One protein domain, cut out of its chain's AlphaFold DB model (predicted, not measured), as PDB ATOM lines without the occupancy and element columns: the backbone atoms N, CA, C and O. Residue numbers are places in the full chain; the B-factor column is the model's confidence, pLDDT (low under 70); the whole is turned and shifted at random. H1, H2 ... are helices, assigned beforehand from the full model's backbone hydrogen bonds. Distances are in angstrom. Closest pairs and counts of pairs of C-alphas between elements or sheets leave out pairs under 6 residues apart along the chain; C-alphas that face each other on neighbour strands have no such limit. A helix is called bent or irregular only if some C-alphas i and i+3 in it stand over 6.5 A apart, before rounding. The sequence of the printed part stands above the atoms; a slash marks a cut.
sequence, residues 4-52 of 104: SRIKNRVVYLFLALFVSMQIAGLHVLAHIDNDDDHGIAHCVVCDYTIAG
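AT A GLANCE: This is residues 4 to 52 of the 104 residues of an uncharacterized protein of Sinomicrobium oceani (UniProt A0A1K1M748). One long helix, H1, runs into a small loose head of three short helices, H2, H3 and H4, and the free part of H1, residues 4 to 16, sticks out from this head as an arm. In the head the backbone folds back like a hook: H2 leads on from the end of H1, a loop swings out at residues 32 to 38, and H3 and then H4 return, with H4 ending near the last turns of H1. The printed part has 49 residues with four named helices, in the order H1, H2, H3, H4, and no named strand; the class is all helix. The whole is only just loose, close to extended, with a radius of gyration of the C-alphas of 14.0 A, and it is elongated, with spans of 46 by 25 by 15 A.

IN THESE COORDINATES: H1 covers residues 4 to 23 and measures 28.3 A from C-alpha 4 at (224.832, 217.743, 273.805) to C-alpha 23 at (202.333, 225.616, 288.978). H2 is residues 26 to 31, 9.8 A long. H3 is residues 39 to 42, 6.1 A long; it is neither bent nor irregular, but only just, with C-alphas 39 and 42 at 6.1 A. H4 is residues 44 to 51, 10.2 A long, and ends with C-alpha 51 at (190.323, 228.907, 279.710).

HOW THE PARTS SIT: H1 and H2 are close but not clearly touching; their closest C-alphas, those of Met 21 and His 27, are 5.6 A apart. They run the same way at a steep tilt of 67 degrees, only just short of about perpendicular. H2 and H3 are close but not clearly touching, with the closest C-alphas, those of His 31 and Ile 40, 7.2 A apart. H3 and H4 meet only through their link. H4 is close to H2 but not clearly touching it, the closest C-alphas being those of His 27 and Val 45 at 7.2 A; they run opposite ways at a steep tilt of 54 degrees. H4 is also close to H1 but not clearly touching it, the closest C-alphas being those of Gln 22 and Thr 49 at 7.3 A; they run the same way at a steep tilt of 61 degrees. H1 and H3 are apart. In H1 and H4 every O i to N i+4 pair is within hydrogen-bond range. In H2 it is 0 of 2, with 3 of 3 O i to N i+3 pairs within range, and H3 is too short for an O i to N i+4 pair.

THE WHOLE: The C-alphas of Ser 4 and Asp 37, the two farthest apart, are 46.1 A from each other. The printed part has no cut. The links H1 to H2 and H3 to H4 are tight, and H2 to H3 is short, with 7 residues. The mean pLDDT of the printed part is 72.5; 21 residues are under 70, among them residues 30 to 42 and 48 to 52.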
ATOM      1  N   SER A   4     226.067 218.480 273.494       72.12
ATOM      2  CA  SER A   4     224.832 217.743 273.805       72.12
ATOM      3  C   SER A   4     224.370 217.943 275.251       72.12
ATOM      4  O   SER A   4     223.177 218.042 275.515       72.12
ATOM      5  N   ARG A   5     225.311 218.076 276.193       75.38
ATOM      6  CA  ARG A   5     225.008 218.309 277.615       75.38
ATOM      7  C   ARG A   5     224.483 219.724 277.855       75.38
ATOM      8  O   ARG A   5     223.563 219.893 278.648       75.38
ATOM      9  N   ILE A   6     225.032 220.716 277.148       88.56
ATOM     10  CA  ILE A   6     224.546 222.103 277.193       88.56
ATOM     11  C   ILE A   6     223.138 222.178 276.599       88.56
ATOM     12  O   ILE A   6     222.249 222.724 277.243       88.56
ATOM     13  N   LYS A   7     222.904 221.547 275.439       83.69
ATOM     14  CA  LYS A   7     221.569 221.474 274.823       83.69
ATOM     15  C   LYS A   7     220.525 220.911 275.787       83.69
ATOM     16  O   LYS A   7     219.485 221.530 275.976       83.69
ATOM     17  N   ASN A   8     220.827 219.795 276.450       86.88
ATOM     18  CA  ASN A   8     219.892 219.192 277.399       86.88
ATOM     19  C   ASN A   8     219.629 220.110 278.598       86.88
ATOM     20  O   ASN A   8     218.484 220.269 278.998       86.88
ATOM     21  N   ARG A   9     220.661 220.765 279.143       90.81
ATOM     22  CA  ARG A   9     220.490 221.732 280.241       90.81
ATOM     23  C   ARG A   9     219.596 222.904 279.852       90.81
ATOM     24  O   ARG A   9     218.747 223.285 280.645       90.81
ATOM     25  N   VAL A  10     219.767 223.439 278.645       93.44
ATOM     26  CA  VAL A  10     218.935 224.530 278.125       93.44
ATOM     27  C   VAL A  10     217.478 224.080 277.993       93.44
ATOM     28  O   VAL A  10     216.584 224.784 278.444       93.44
ATOM     29  N   VAL A  11     217.233 222.876 277.466       94.00
ATOM     30  CA  VAL A  11     215.875 222.309 277.377       94.00
ATOM     31  C   VAL A  11     215.252 222.133 278.760       94.00
ATOM     32  O   VAL A  11     214.119 222.555 278.968       94.00
ATOM     33  N   TYR A  12     215.981 221.559 279.722       93.44
ATOM     34  CA  TYR A  12     215.464 221.384 281.082       93.44
ATOM     35  C   TYR A  12     215.219 222.713 281.799       93.44
ATOM     36  O   TYR A  12     214.265 222.808 282.563       93.44
ATOM     37  N   LEU A  13     216.029 223.739 281.528       94.19
ATOM     38  CA  LEU A  13     215.799 225.091 282.034       94.19
ATOM     39  C   LEU A  13     214.481 225.646 281.485       94.19
ATOM     40  O   LEU A  13     213.633 226.062 282.268       94.19
ATOM     41  N   PHE A  14     214.269 225.602 280.167       91.88
ATOM     42  CA  PHE A  14     213.016 226.073 279.566       91.88
ATOM     43  C   PHE A  14     211.800 225.282 280.050       91.88
ATOM     44  O   PHE A  14     210.760 225.873 280.333       91.88
ATOM     45  N   LEU A  15     211.939 223.964 280.204       90.31
ATOM     46  CA  LEU A  15     210.896 223.114 280.770       90.31
ATOM     47  C   LEU A  15     210.560 223.532 282.209       90.31
ATOM     48  O   LEU A  15     209.389 223.681 282.544       90.31
ATOM     49  N   ALA A  16     211.572 223.755 283.050       88.81
ATOM     50  CA  ALA A  16     211.373 224.180 284.431       88.81
ATOM     51  C   ALA A  16     210.694 225.554 284.515       88.81
ATOM     52  O   ALA A  16     209.762 225.708 285.299       88.81
ATOM     53  N   LEU A  17     211.101 226.514 283.674       85.12
ATOM     54  CA  LEU A  17     210.462 227.833 283.592       85.12
ATOM     55  C   LEU A  17     209.001 227.742 283.142       85.12
ATOM     56  O   LEU A  17     208.135 228.415 283.697       85.12
ATOM     57  N   PHE A  18     208.708 226.892 282.158       84.31
ATOM     58  CA  PHE A  18     207.340 226.675 281.692       84.31
ATOM     59  C   PHE A  18     206.460 226.078 282.798       84.31
ATOM     60  O   PHE A  18     205.361 226.564 283.066       84.31
ATOM     61  N   VAL A  19     206.969 225.057 283.492       82.31
ATOM     62  CA  VAL A  19     206.262 224.418 284.606       82.31
ATOM     63  C   VAL A  19     206.083 225.386 285.780       82.31
ATOM     64  O   VAL A  19     205.007 225.408 286.371       82.31
ATOM     65  N   SER A  20     207.072 226.225 286.105       78.56
ATOM     66  CA  SER A  20     206.936 227.214 287.184       78.56
ATOM     67  C   SER A  20     205.926 228.313 286.849       78.56
ATOM     68  O   SER A  20     205.203 228.757 287.739       78.56
ATOM     69  N   MET A  21     205.818 228.713 285.578       78.50
ATOM     70  CA  MET A  21     204.791 229.655 285.112       78.50
ATOM     71  C   MET A  21     203.364 229.125 285.350       78.50
ATOM     72  O   MET A  21     202.471 229.901 285.693       78.50
ATOM     73  N   GLN A  22     203.181 227.806 285.214       69.88
ATOM     74  CA  GLN A  22     201.921 227.081 285.422       69.88
ATOM     75  C   GLN A  22     201.630 226.768 286.900       69.88
ATOM     76  O   GLN A  22     200.545 227.065 287.384       69.88
ATOM     77  N   ILE A  23     202.574 226.153 287.623       72.19
ATOM     78  CA  ILE A  23     202.333 225.616 288.978       72.19
ATOM     79  C   ILE A  23     202.466 226.696 290.052       72.19
ATOM     80  O   ILE A  23     201.660 226.747 290.976       72.19
ATOM     81  N   ALA A  24     203.486 227.551 289.951       70.62
ATOM     82  CA  ALA A  24     203.744 228.591 290.946       70.62
ATOM     83  C   ALA A  24     203.027 229.909 290.621       70.62
ATOM     84  O   ALA A  24     203.180 230.877 291.358       70.62
ATOM     85  N   GLY A  25     202.291 229.973 289.502       69.06
ATOM     86  CA  GLY A  25     201.642 231.203 289.056       69.06
ATOM     87  C   GLY A  25     202.636 232.340 288.819       69.06
ATOM     88  O   GLY A  25     202.289 233.500 289.005       69.06
ATOM     89  N   LEU A  26     203.880 232.032 288.420       72.31
ATOM     90  CA  LEU A  26     204.951 233.034 288.293       72.31
ATOM     91  C   LEU A  26     204.615 234.147 287.279       72.31
ATOM     92  O   LEU A  26     205.235 235.206 287.293       72.31
ATOM     93  N   HIS A  27     203.599 233.944 286.435       74.75
ATOM     94  CA  HIS A  27     203.069 234.961 285.531       74.75
ATOM     95  C   HIS A  27     202.513 236.187 286.268       74.75
ATOM     96  O   HIS A  27     202.482 237.266 285.688       74.75
ATOM     97  N   VAL A  28     202.163 236.055 287.551       72.31
ATOM     98  CA  VAL A  28     201.754 237.172 288.416       72.31
ATOM     99  C   VAL A  28     202.855 238.230 288.541       72.31
ATOM    100  O   VAL A  28     202.547 239.413 288.630       72.31
ATOM    101  N   LEU A  29     204.138 237.857 288.450       73.19
ATOM    102  CA  LEU A  29     205.228 238.843 288.444       73.19
ATOM    103  C   LEU A  29     205.224 239.736 287.199       73.19
ATOM    104  O   LEU A  29     205.699 240.863 287.275       73.19
ATOM    105  N   ALA A  30     204.652 239.280 286.080       69.62
ATOM    106  CA  ALA A  30     204.477 240.114 284.889       69.62
ATOM    107  C   ALA A  30     203.396 241.198 285.076       69.62
ATOM    108  O   ALA A  30     203.266 242.077 284.228       69.62
ATOM    109  N   HIS A  31     202.640 241.144 286.177       69.88
ATOM    110  CA  HIS A  31     201.638 242.140 286.549       69.88
ATOM    111  C   HIS A  31     202.141 243.162 287.575       69.88
ATOM    112  O   HIS A  31     201.485 244.176 287.753       69.88
ATOM    113  N   ILE A  32     203.300 242.940 288.212       68.62
ATOM    114  CA  ILE A  32     203.825 243.833 289.267       68.62
ATOM    115  C   ILE A  32     204.288 245.189 288.706       68.62
ATOM    116  O   ILE A  32     204.251 246.179 289.419       68.62
ATOM    117  N   ASP A  33     204.708 245.241 287.441       59.34
ATOM    118  CA  ASP A  33     205.263 246.459 286.822       59.34
ATOM    119  C   ASP A  33     204.213 247.288 286.053       59.34
ATOM    120  O   ASP A  33     204.508 248.387 285.591       59.34
ATOM    121  N   ASN A  34     202.986 246.772 285.912       56.03
ATOM    122  CA  ASN A  34     201.886 247.430 285.202       56.03
ATOM    123  C   ASN A  34     200.758 247.763 286.192       56.03
ATOM    124  O   ASN A  34     199.690 247.154 286.154       56.03
ATOM    125  N   ASP A  35     201.011 248.750 287.053       53.81
ATOM    126  CA  ASP A  35     200.087 249.356 288.038       53.81
ATOM    127  C   ASP A  35     198.917 250.146 287.397       53.81
ATOM    128  O   ASP A  35     198.285 250.998 288.022       53.81
ATOM    129  N   ASP A  36     198.597 249.873 286.133       53.97
ATOM    130  CA  ASP A  36     197.399 250.408 285.507       53.97
ATOM    131  C   ASP A  36     196.237 249.482 285.871       53.97
ATOM    132  O   ASP A  36     196.129 248.363 285.366       53.97
ATOM    133  N   ASP A  37     195.348 249.988 286.727       52.22
ATOM    134  CA  ASP A  37     194.138 249.391 287.334       52.22
ATOM    135  C   ASP A  37     193.150 248.698 286.346       52.22
ATOM    136  O   ASP A  37     192.075 248.231 286.712       52.22
ATOM    137  N   HIS A  38     193.501 248.624 285.059       50.38
ATOM    138  CA  HIS A  38     192.734 248.049 283.954       50.38
ATOM    139  C   HIS A  38     193.483 246.913 283.210       50.38
ATOM    140  O   HIS A  38     192.917 246.296 282.306       50.38
ATOM    141  N   GLY A  39     194.743 246.612 283.559       51.44
ATOM    142  CA  GLY A  39     195.620 245.677 282.828       51.44
ATOM    143  C   GLY A  39     195.518 244.199 283.232       51.44
ATOM    144  O   GLY A  39     195.996 243.324 282.508       51.44
ATOM    145  N   ILE A  40     194.861 243.892 284.356       53.59
ATOM    146  CA  ILE A  40     194.693 242.512 284.858       53.59
ATOM    147  C   ILE A  40     193.774 241.686 283.932       53.59
ATOM    148  O   ILE A  40     193.872 240.462 283.879       53.59
ATOM    149  N   ALA A  41     192.917 242.346 283.144       55.09
ATOM    150  CA  ALA A  41     191.916 241.696 282.297       55.09
ATOM    151  C   ALA A  41     192.455 241.086 280.984       55.09
ATOM    152  O   ALA A  41     191.700 240.413 280.288       55.09
ATOM    153  N   HIS A  42     193.726 241.313 280.618       61.06
ATOM    154  CA  HIS A  42     194.248 240.969 279.283       61.06
ATOM    155  C   HIS A  42     195.608 240.258 279.304       61.06
ATOM    156  O   HIS A  42     196.480 240.518 278.472       61.06
ATOM    157  N   CYS A  43     195.821 239.341 280.247       70.88
ATOM    158  CA  CYS A  43     196.998 238.480 280.192       70.88
ATOM    159  C   CYS A  43     196.716 237.250 279.333       70.88
ATOM    160  O   CYS A  43     196.040 236.328 279.776       70.88
ATOM    161  N   VAL A  44     197.317 237.182 278.142       72.50
ATOM    162  CA  VAL A  44     197.205 236.013 277.243       72.50
ATOM    163  C   VAL A  44     197.635 234.715 277.941       72.50
ATOM    164  O   VAL A  44     197.110 233.641 277.652       72.50
ATOM    165  N   VAL A  45     198.578 234.806 278.887       70.00
ATOM    166  CA  VAL A  45     198.991 233.657 279.701       70.00
ATOM    167  C   VAL A  45     197.871 233.248 280.658       70.00
ATOM    168  O   VAL A  45     197.530 232.072 280.675       70.00
ATOM    169  N   CYS A  46     197.258 234.183 281.395       69.12
ATOM    170  CA  CYS A  46     196.102 233.885 282.251       69.12
ATOM    171  C   CYS A  46     194.922 233.337 281.445       69.12
ATOM    172  O   CYS A  46     194.304 232.365 281.861       69.12
ATOM    173  N   ASP A  47     194.641 233.900 280.269       70.06
ATOM    174  CA  ASP A  47     193.573 233.409 279.398       70.06
ATOM    175  C   ASP A  47     193.822 231.955 278.998       70.06
ATOM    176  O   ASP A  47     192.919 231.127 279.076       70.06
ATOM    177  N   TYR A  48     195.058 231.600 278.644       69.62
ATOM    178  CA  TYR A  48     195.397 230.224 278.286       69.62
ATOM    179  C   TYR A  48     195.346 229.264 279.488       69.62
ATOM    180  O   TYR A  48     194.874 228.133 279.350       69.62
ATOM    181  N   THR A  49     195.802 229.691 280.671       63.50
ATOM    182  CA  THR A  49     195.820 228.842 281.876       63.50
ATOM    183  C   THR A  49     194.448 228.702 282.541       63.50
ATOM    184  O   THR A  49     194.173 227.664 283.143       63.50
ATOM    185  N   ILE A  50     193.566 229.698 282.404       65.50
ATOM    186  CA  ILE A  50     192.212 229.712 282.982       65.50
ATOM    187  C   ILE A  50     191.184 229.121 282.008       65.50
ATOM    188  O   ILE A  50     190.311 228.360 282.438       65.50
ATOM    189  N   ALA A  51     191.265 229.433 280.706       62.47
ATOM    190  CA  ALA A  51     190.323 228.907 279.710       62.47
ATOM    191  C   ALA A  51     190.557 227.419 279.408       62.47
ATOM    192  O   ALA A  51     189.634 226.714 278.993       62.47
ATOM    193  N   GLY A  52     191.771 226.915 279.655       57.41
ATOM    194  CA  GLY A  52     192.090 225.493 279.606       57.41
ATOM    195  C   GLY A  52     191.473 224.739 280.781       57.41
ATOM    196  O   GLY A  52     192.172 224.379 281.726       57.41
TER     197      GLY A  52